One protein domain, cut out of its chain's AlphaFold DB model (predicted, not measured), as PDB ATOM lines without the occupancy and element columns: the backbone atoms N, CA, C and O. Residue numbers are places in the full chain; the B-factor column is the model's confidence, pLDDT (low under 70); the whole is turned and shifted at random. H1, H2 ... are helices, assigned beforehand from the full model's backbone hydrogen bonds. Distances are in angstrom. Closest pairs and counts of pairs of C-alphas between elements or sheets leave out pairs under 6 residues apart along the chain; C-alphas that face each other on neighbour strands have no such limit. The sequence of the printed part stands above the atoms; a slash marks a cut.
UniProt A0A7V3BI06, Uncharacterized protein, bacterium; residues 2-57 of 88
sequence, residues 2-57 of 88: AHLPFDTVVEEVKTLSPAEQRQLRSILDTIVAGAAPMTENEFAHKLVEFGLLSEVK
ATOM      1  N   ALA A   2     -13.377  24.672 -39.072       50.25
ATOM      2  CA  ALA A   2     -13.105  25.121 -40.435       50.25
ATOM      3  C   ALA A   2     -11.878  24.364 -40.957       50.25
ATOM      4  O   ALA A   2     -10.789  24.510 -40.407       50.25
ATOM      5  N   HIS A   3     -12.061  23.520 -41.971       58.34
ATOM      6  CA  HIS A   3     -10.944  22.896 -42.671       58.34
ATOM      7  C   HIS A   3     -10.420  23.904 -43.691       58.34
ATOM      8  O   HIS A   3     -11.051  24.129 -44.721       58.34
ATOM      9  N   LEU A   4      -9.295  24.550 -43.378       74.44
ATOM     10  CA  LEU A   4      -8.541  25.277 -44.393       74.44
ATOM     11  C   LEU A   4      -8.049  24.269 -45.446       74.44
ATOM     12  O   LEU A   4      -7.656  23.156 -45.079       74.44
ATOM     13  N   PRO A   5      -8.092  24.615 -46.742       87.38
ATOM     14  CA  PRO A   5      -7.554  23.748 -47.779       87.38
ATOM     15  C   PRO A   5      -6.041  23.585 -47.582       87.38
ATOM     16  O   PRO A   5      -5.347  24.526 -47.197       87.38
ATOM     17  N   PHE A   6      -5.538  22.374 -47.835       82.38
ATOM     18  CA  PHE A   6      -4.140  21.986 -47.607       82.38
ATOM     19  C   PHE A   6      -3.141  22.962 -48.242       82.38
ATOM     20  O   PHE A   6      -2.154  23.335 -47.611       82.38
ATOM     21  N   ASP A   7      -3.442  23.438 -49.448       87.19
ATOM     22  CA  ASP A   7      -2.582  24.358 -50.192       87.19
ATOM     23  C   ASP A   7      -2.371  25.686 -49.453       87.19
ATOM     24  O   ASP A   7      -1.262  26.214 -49.427       87.19
ATOM     25  N   THR A   8      -3.401  26.200 -48.774       87.56
ATOM     26  CA  THR A   8      -3.288  27.430 -47.975       87.56
ATOM     27  C   THR A   8      -2.366  27.233 -46.777       87.56
ATOM     28  O   THR A   8      -1.536  28.092 -46.498       87.56
ATOM     29  N   VAL A   9      -2.448  26.076 -46.113       87.44
ATOM     30  CA  VAL A   9      -1.567  25.745 -44.984       87.44
ATOM     31  C   VAL A   9      -0.111  25.646 -45.445       87.44
ATOM     32  O   VAL A   9       0.787  26.134 -44.765       87.44
ATOM     33  N   VAL A  10       0.143  25.060 -46.619       89.31
ATOM     34  CA  VAL A  10       1.500  24.966 -47.181       89.31
ATOM     35  C   VAL A  10       2.084  26.350 -47.470       89.31
ATOM     36  O   VAL A  10       3.256  26.585 -47.169       89.31
ATOM     37  N   GLU A  11       1.291  27.270 -48.022       91.25
ATOM     38  CA  GLU A  11       1.754  28.638 -48.275       91.25
ATOM     39  C   GLU A  11       2.032  29.406 -46.978       91.25
ATOM     40  O   GLU A  11       3.077  30.048 -46.868       91.25
ATOM     41  N   GLU A  12       1.188  29.274 -45.954       88.31
ATOM     42  CA  GLU A  12       1.441  29.894 -44.646       88.31
ATOM     43  C   GLU A  12       2.739  29.380 -44.008       88.31
ATOM     44  O   GLU A  12       3.559  30.173 -43.538       88.31
ATOM     45  N   VAL A  13       3.001  28.071 -44.077       89.50
ATOM     46  CA  VAL A  13       4.234  27.473 -43.535       89.50
ATOM     47  C   VAL A  13       5.490  28.007 -44.229       89.50
ATOM     48  O   VAL A  13       6.519  28.195 -43.574       89.50
ATOM     49  N   LYS A  14       5.426  28.307 -45.531       88.62
ATOM     50  CA  LYS A  14       6.556  28.898 -46.270       88.62
ATOM     51  C   LYS A  14       6.889  30.316 -45.811       88.62
ATOM     52  O   LYS A  14       8.047  30.714 -45.915       88.62
ATOM     53  N   THR A  15       5.906  31.065 -45.311       93.50
ATOM     54  CA  THR A  15       6.113  32.441 -44.823       93.50
ATOM     55  C   THR A  15       6.720  32.515 -43.422       93.50
ATOM     56  O   THR A  15       7.222  33.569 -43.032       93.50
ATOM     57  N   LEU A  16       6.718  31.403 -42.678       93.12
ATOM     58  CA  LEU A  16       7.308  31.319 -41.343       93.12
ATOM     59  C   LEU A  16       8.822  31.536 -41.373       93.12
ATOM     60  O   LEU A  16       9.520  31.113 -42.300       93.12
ATOM     61  N   SER A  17       9.351  32.118 -40.300       92.88
ATOM     62  CA  SER A  17      10.795  32.224 -40.115       92.88
ATOM     63  C   SER A  17      11.452  30.841 -39.962       92.88
ATOM     64  O   SER A  17      10.810  29.874 -39.539       92.88
ATOM     65  N   PRO A  18      12.772  30.718 -40.201       91.75
ATOM     66  CA  PRO A  18      13.481  29.453 -40.005       91.75
ATOM     67  C   PRO A  18      13.376  28.884 -38.582       91.75
ATOM     68  O   PRO A  18      13.517  27.677 -38.398       91.75
ATOM     69  N   ALA A  19      13.168  29.728 -37.566       90.44
ATOM     70  CA  ALA A  19      12.983  29.284 -36.185       90.44
ATOM     71  C   ALA A  19      11.587  28.680 -35.973       90.44
ATOM     72  O   ALA A  19      11.464  27.587 -35.418       90.44
ATOM     73  N   GLU A  20      10.553  29.343 -36.486       90.94
ATOM     74  CA  GLU A  20       9.164  28.881 -36.403       90.94
ATOM     75  C   GLU A  20       8.945  27.605 -37.220       90.94
ATOM     76  O   GLU A  20       8.267  26.691 -36.761       90.94
ATOM     77  N   GLN A  21       9.599  27.473 -38.378       92.50
ATOM     78  CA  GLN A  21       9.575  26.237 -39.167       92.50
ATOM     79  C   GLN A  21      10.163  25.045 -38.398       92.50
ATOM     80  O   GLN A  21       9.629  23.937 -38.468       92.50
ATOM     81  N   ARG A  22      11.241  25.249 -37.625       91.25
ATOM     82  CA  ARG A  22      11.816  24.189 -36.772       91.25
ATOM     83  C   ARG A  22      10.875  23.810 -35.633       91.25
ATOM     84  O   ARG A  22      10.727  22.625 -35.343       91.25
ATOM     85  N   GLN A  23      10.234  24.796 -35.011       89.44
ATOM     86  CA  GLN A  23       9.253  24.553 -33.956       89.44
ATOM     87  C   GLN A  23       8.036  23.790 -34.494       89.44
ATOM     88  O   GLN A  23       7.625  22.795 -33.899       89.44
ATOM     89  N   LEU A  24       7.514  24.198 -35.654       91.62
ATOM     90  CA  LEU A  24       6.423  23.505 -36.331       91.62
ATOM     91  C   LEU A  24       6.806  22.064 -36.668       91.62
ATOM     92  O   LEU A  24       6.023  21.155 -36.408       91.62
ATOM     93  N   ARG A  25       8.020  21.836 -37.183       89.69
ATOM     94  CA  ARG A  25       8.520  20.486 -37.458       89.69
ATOM     95  C   ARG A  25       8.536  19.614 -36.204       89.69
ATOM     96  O   ARG A  25       8.030  18.506 -36.261       89.69
ATOM     97  N   SER A  26       9.023  20.122 -35.072       86.25
ATOM     98  CA  SER A  26       9.013  19.368 -33.809       86.25
ATOM     99  C   SER A  26       7.599  18.964 -33.373       86.25
ATOM    100  O   SER A  26       7.396  17.868 -32.847       86.25
ATOM    101  N   ILE A  27       6.621  19.847 -33.573       88.12
ATOM    102  CA  ILE A  27       5.220  19.574 -33.235       88.12
ATOM    103  C   ILE A  27       4.639  18.542 -34.207       88.12
ATOM    104  O   ILE A  27       4.025  17.572 -33.771       88.12
ATOM    105  N   LEU A  28       4.874  18.708 -35.510       88.00
ATOM    106  CA  LEU A  28       4.436  17.762 -36.535       88.00
ATOM    107  C   LEU A  28       5.062  16.385 -36.340       88.00
ATOM    108  O   LEU A  28       4.345  15.400 -36.441       88.00
ATOM    109  N   ASP A  29       6.344  16.302 -35.993       84.56
ATOM    110  CA  ASP A  29       7.012  15.036 -35.690       84.56
ATOM    111  C   ASP A  29       6.325  14.339 -34.504       84.56
ATOM    112  O   ASP A  29       6.101  13.137 -34.549       84.56
ATOM    113  N   THR A  30       5.877  15.085 -33.490       80.44
ATOM    114  CA  THR A  30       5.129  14.528 -32.346       80.44
ATOM    115  C   THR A  30       3.724  14.048 -32.735       80.44
ATOM    116  O   THR A  30       3.240  13.042 -32.220       80.44
ATOM    117  N   ILE A  31       3.048  14.765 -33.638       82.75
ATOM    118  CA  ILE A  31       1.673  14.458 -34.066       82.75
ATOM    119  C   ILE A  31       1.649  13.317 -35.096       82.75
ATOM    120  O   ILE A  31       0.797  12.435 -35.017       82.75
ATOM    121  N   VAL A  32       2.568  13.337 -36.066       78.50
ATOM    122  CA  VAL A  32       2.611  12.427 -37.222       78.50
ATOM    123  C   VAL A  32       3.340  11.130 -36.898       78.50
ATOM    124  O   VAL A  32       2.901  10.078 -37.358       78.50
ATOM    125  N   ALA A  33       4.410  11.161 -36.093       65.81
ATOM    126  CA  ALA A  33       5.063   9.920 -35.672       65.81
ATOM    127  C   ALA A  33       4.156   9.058 -34.774       65.81
ATOM    128  O   ALA A  33       4.442   7.880 -34.571       65.81
ATOM    129  N   GLY A  34       3.054   9.625 -34.262       64.19
ATOM    130  CA  GLY A  34       2.278   9.014 -33.193       64.19
ATOM    131  C   GLY A  34       3.099   8.932 -31.905       64.19
ATOM    132  O   GLY A  34       4.260   9.339 -31.857       64.19
ATOM    133  N   ALA A  35       2.492   8.412 -30.833       59.97
ATOM    134  CA  ALA A  35       3.241   8.082 -29.622       59.97
ATOM    135  C   ALA A  35       4.491   7.274 -30.007       59.97
ATOM    136  O   ALA A  35       4.397   6.401 -30.872       59.97
ATOM    137  N   ALA A  36       5.636   7.597 -29.392       67.19
ATOM    138  CA  ALA A  36       6.908   6.925 -29.639       67.19
ATOM    139  C   ALA A  36       6.706   5.405 -29.775       67.19
ATOM    140  O   ALA A  36       5.861   4.854 -29.055       67.19
ATOM    141  N   PRO A  37       7.436   4.730 -30.688       70.62
ATOM    142  CA  PRO A  37       7.280   3.298 -30.894       70.62
ATOM    143  C   PRO A  37       7.365   2.606 -29.542       70.62
ATOM    144  O   PRO A  37       8.351   2.742 -28.818       70.62
ATOM    145  N   MET A  38       6.267   1.945 -29.192       79.12
ATOM    146  CA  MET A  38       6.106   1.345 -27.886       79.12
ATOM    147  C   MET A  38       7.224   0.333 -27.671       79.12
ATOM    148  O   MET A  38       7.509  -0.484 -28.553       79.12
ATOM    149  N   THR A  39       7.868   0.400 -26.513       88.38
ATOM    150  CA  THR A  39       8.913  -0.563 -26.177       88.38
ATOM    151  C   THR A  39       8.316  -1.966 -26.110       88.38
ATOM    152  O   THR A  39       7.129  -2.148 -25.836       88.38
ATOM    153  N   GLU A  40       9.139  -2.987 -26.336       86.62
ATOM    154  CA  GLU A  40       8.689  -4.381 -26.273       86.62
ATOM    155  C   GLU A  40       8.061  -4.717 -24.909       86.62
ATOM    156  O   GLU A  40       7.053  -5.418 -24.838       86.62
ATOM    157  N   ASN A  41       8.591  -4.127 -23.833       88.44
ATOM    158  CA  ASN A  41       8.049  -4.294 -22.490       88.44
ATOM    159  C   ASN A  41       6.668  -3.635 -22.333       88.44
ATOM    160  O   ASN A  41       5.734  -4.256 -21.831       88.44
ATOM    161  N   GLU A  42       6.502  -2.396 -22.803       90.44
ATOM    162  CA  GLU A  42       5.201  -1.714 -22.797       90.44
ATOM    163  C   GLU A  42       4.167  -2.454 -23.660       90.44
ATOM    164  O   GLU A  42       3.001  -2.564 -23.274       90.44
ATOM    165  N   PHE A  43       4.584  -3.015 -24.800       92.12
ATOM    166  CA  PHE A  43       3.721  -3.847 -25.636       92.12
ATOM    167  C   PHE A  43       3.271  -5.106 -24.896       92.12
ATOM    168  O   PHE A  43       2.075  -5.399 -24.867       92.12
ATOM    169  N   ALA A  44       4.200  -5.817 -24.252       92.06
ATOM    170  CA  ALA A  44       3.892  -7.013 -23.477       92.06
ATOM    171  C   ALA A  44       2.901  -6.720 -22.338       92.06
ATOM    172  O   ALA A  44       1.947  -7.476 -22.149       92.06
ATOM    173  N   HIS A  45       3.065  -5.596 -21.633       93.62
ATOM    174  CA  HIS A  45       2.118  -5.170 -20.599       93.62
ATOM    175  C   HIS A  45       0.720  -4.896 -21.163       93.62
ATOM    176  O   HIS A  45      -0.258  -5.384 -20.597       93.62
ATOM    177  N   LYS A  46       0.606  -4.230 -22.318       93.88
ATOM    178  CA  LYS A  46      -0.700  -4.053 -22.977       93.88
ATOM    179  C   LYS A  46      -1.352  -5.376 -23.359       93.88
ATOM    180  O   LYS A  46      -2.564  -5.513 -23.242       93.88
ATOM    181  N   LEU A  47      -0.582  -6.370 -23.803       95.25
ATOM    182  CA  LEU A  47      -1.139  -7.691 -24.116       95.25
ATOM    183  C   LEU A  47      -1.717  -8.389 -22.877       95.25
ATOM    184  O   LEU A  47      -2.710  -9.107 -23.004       95.25
ATOM    185  N   VAL A  48      -1.135  -8.166 -21.695       95.75
ATOM    186  CA  VAL A  48      -1.709  -8.631 -20.424       95.75
ATOM    187  C   VAL A  48      -2.989  -7.868 -20.093       95.75
ATOM    188  O   VAL A  48      -3.995  -8.490 -19.764       95.75
ATOM    189  N   GLU A  49      -2.995  -6.541 -20.244       95.44
ATOM    190  CA  GLU A  49      -4.196  -5.715 -20.028       95.44
ATOM    191  C   GLU A  49      -5.360  -6.122 -20.944       95.44
ATOM    192  O   GLU A  49      -6.511  -6.156 -20.512       95.44
ATOM    193  N   PHE A  50      -5.066  -6.492 -22.192       95.94
ATOM    194  CA  PHE A  50      -6.053  -7.015 -23.136       95.94
ATOM    195  C   PHE A  50      -6.463  -8.474 -22.871       95.94
ATOM    196  O   PHE A  50      -7.333  -8.993 -23.569       95.94
ATOM    197  N   GLY A  51      -5.845  -9.154 -21.900       94.56
ATOM    198  CA  GLY A  51      -6.121 -10.556 -21.576       94.56
ATOM    199  C   GLY A  51      -5.615 -11.559 -22.618       94.56
ATOM    200  O   GLY A  51      -6.022 -12.720 -22.595       94.56
ATOM    201  N   LEU A  52      -4.740 -11.135 -23.537       96.31
ATOM    202  CA  LEU A  52      -4.095 -12.012 -24.523       96.31
ATOM    203  C   LEU A  52      -2.919 -12.785 -23.915       96.31
ATOM    204  O   LEU A  52      -2.619 -13.897 -24.347       96.31
ATOM    205  N   LEU A  53      -2.263 -12.200 -22.911       95.19
ATOM    206  CA  LEU A  53      -1.248 -12.851 -22.088       95.19
ATOM    207  C   LEU A  53      -1.716 -12.913 -20.634       95.19
ATOM    208  O   LEU A  53      -2.393 -12.011 -20.152       95.19
ATOM    209  N   SER A  54      -1.315 -13.961 -19.916       93.88
ATOM    210  CA  SER A  54      -1.563 -14.065 -18.475       93.88
ATOM    211  C   SER A  54      -0.633 -13.165 -17.656       93.88
ATOM    212  O   SER A  54      -1.042 -12.620 -16.639       93.88
ATOM    213  N   GLU A  55       0.625 -13.031 -18.082       94.38
ATOM    214  CA  GLU A  55       1.665 -12.256 -17.400       94.38
ATOM    215  C   GLU A  55       2.823 -11.930 -18.357       94.38
ATOM    216  O   GLU A  55       3.007 -12.600 -19.380       94.38
ATOM    217  N   VAL A  56       3.642 -10.940 -17.994       93.62
ATOM    218  CA  VAL A  56       4.925 -10.662 -18.656       93.62
ATOM    219  C   VAL A  56       6.018 -11.439 -17.930       93.62
ATOM    220  O   VAL A  56       6.336 -11.149 -16.777       93.62
ATOM    221  N   LYS A  57       6.594 -12.444 -18.594       89.94
ATOM    222  CA  LYS A  57       7.681 -13.244 -18.015       89.94
ATOM    223  C   LYS A  57       8.997 -12.464 -18.022       89.94
ATOM    224  O   LYS A  57       9.266 -11.754 -18.991       89.94
TER     225      LYS A  57
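What this domain is: This is residues 2 to 57 of the 88 residues of an uncharacterized protein of bacterium (UniProt A0A7V3BI06). This is an open, extended string of three helices: the longest, H2, makes a V with H1, and H3 lies alone at the far end of the link of residues 33 to 39. The tip of the V is the tight link between H1 and H2, residues 2 to 12 stick out along the other arm, and the last residues, 50 to 57, fold back beside H3. The printed part has 56 residues with three named helices in the order H1, H2, H3 and no named strand; the class is all helix. The whole is extended, with a radius of gyration of the C-alphas of 19.2 A, and the C-alphas span 54 by 26 by 12 A.

How they stand to each other: Begin with H2, residues 18 to 32, which touches no helix. Look then for H1, residues 6 to 15, which is close to H2 but not clearly touching: their closest C-alphas, those of Val 13 and Gln 21, are 7.0 A apart. Their centres are 13.9 A apart. Their lines stand at a steep tilt of 36 degrees, only just steep, and they run opposite ways. Now go on to H3, residues 40 to 49, which is apart from H2 and from H1. In H1, H2 and H3 you will find every O i to N i+4 pair within hydrogen-bond range.

Where its parts are: Find C-alpha 18 at (13.481, 29.453, -40.005); from there H2 runs 20.4 A to C-alpha 32 at (2.611, 12.427, -37.222). Go back along the chain to C-alpha 6 at (-4.140, 21.986, -47.607), where H1 begins; it runs 14.9 A to C-alpha 15. After H2, look for C-alpha 40, where H3 begins; this helix runs 14.4 A and ends at C-alpha 49, at (-4.196, -5.715, -20.028).

The domain as a whole: Look for the two C-alphas farthest apart at Thr 15 and Ser 54, 54.0 A from each other; those of the first and last printed residues, Ala 2 and Lys 57, are 49.1 A apart. Two stretches stand free: residues 2 to 12, of which 6 to 12 belong to H1, and residues 25 to 37, of which 25 to 32 belong to H2. The link from H1 to H2 is tight, with 2 residues, and the link from H2 to H3 is short, with 7 residues. The printed part has no cut. Read the B-factor column for the model's confidence: the mean pLDDT of the printed part is 86.3, and residues 2 to 3 and 33 to 36 are under 70.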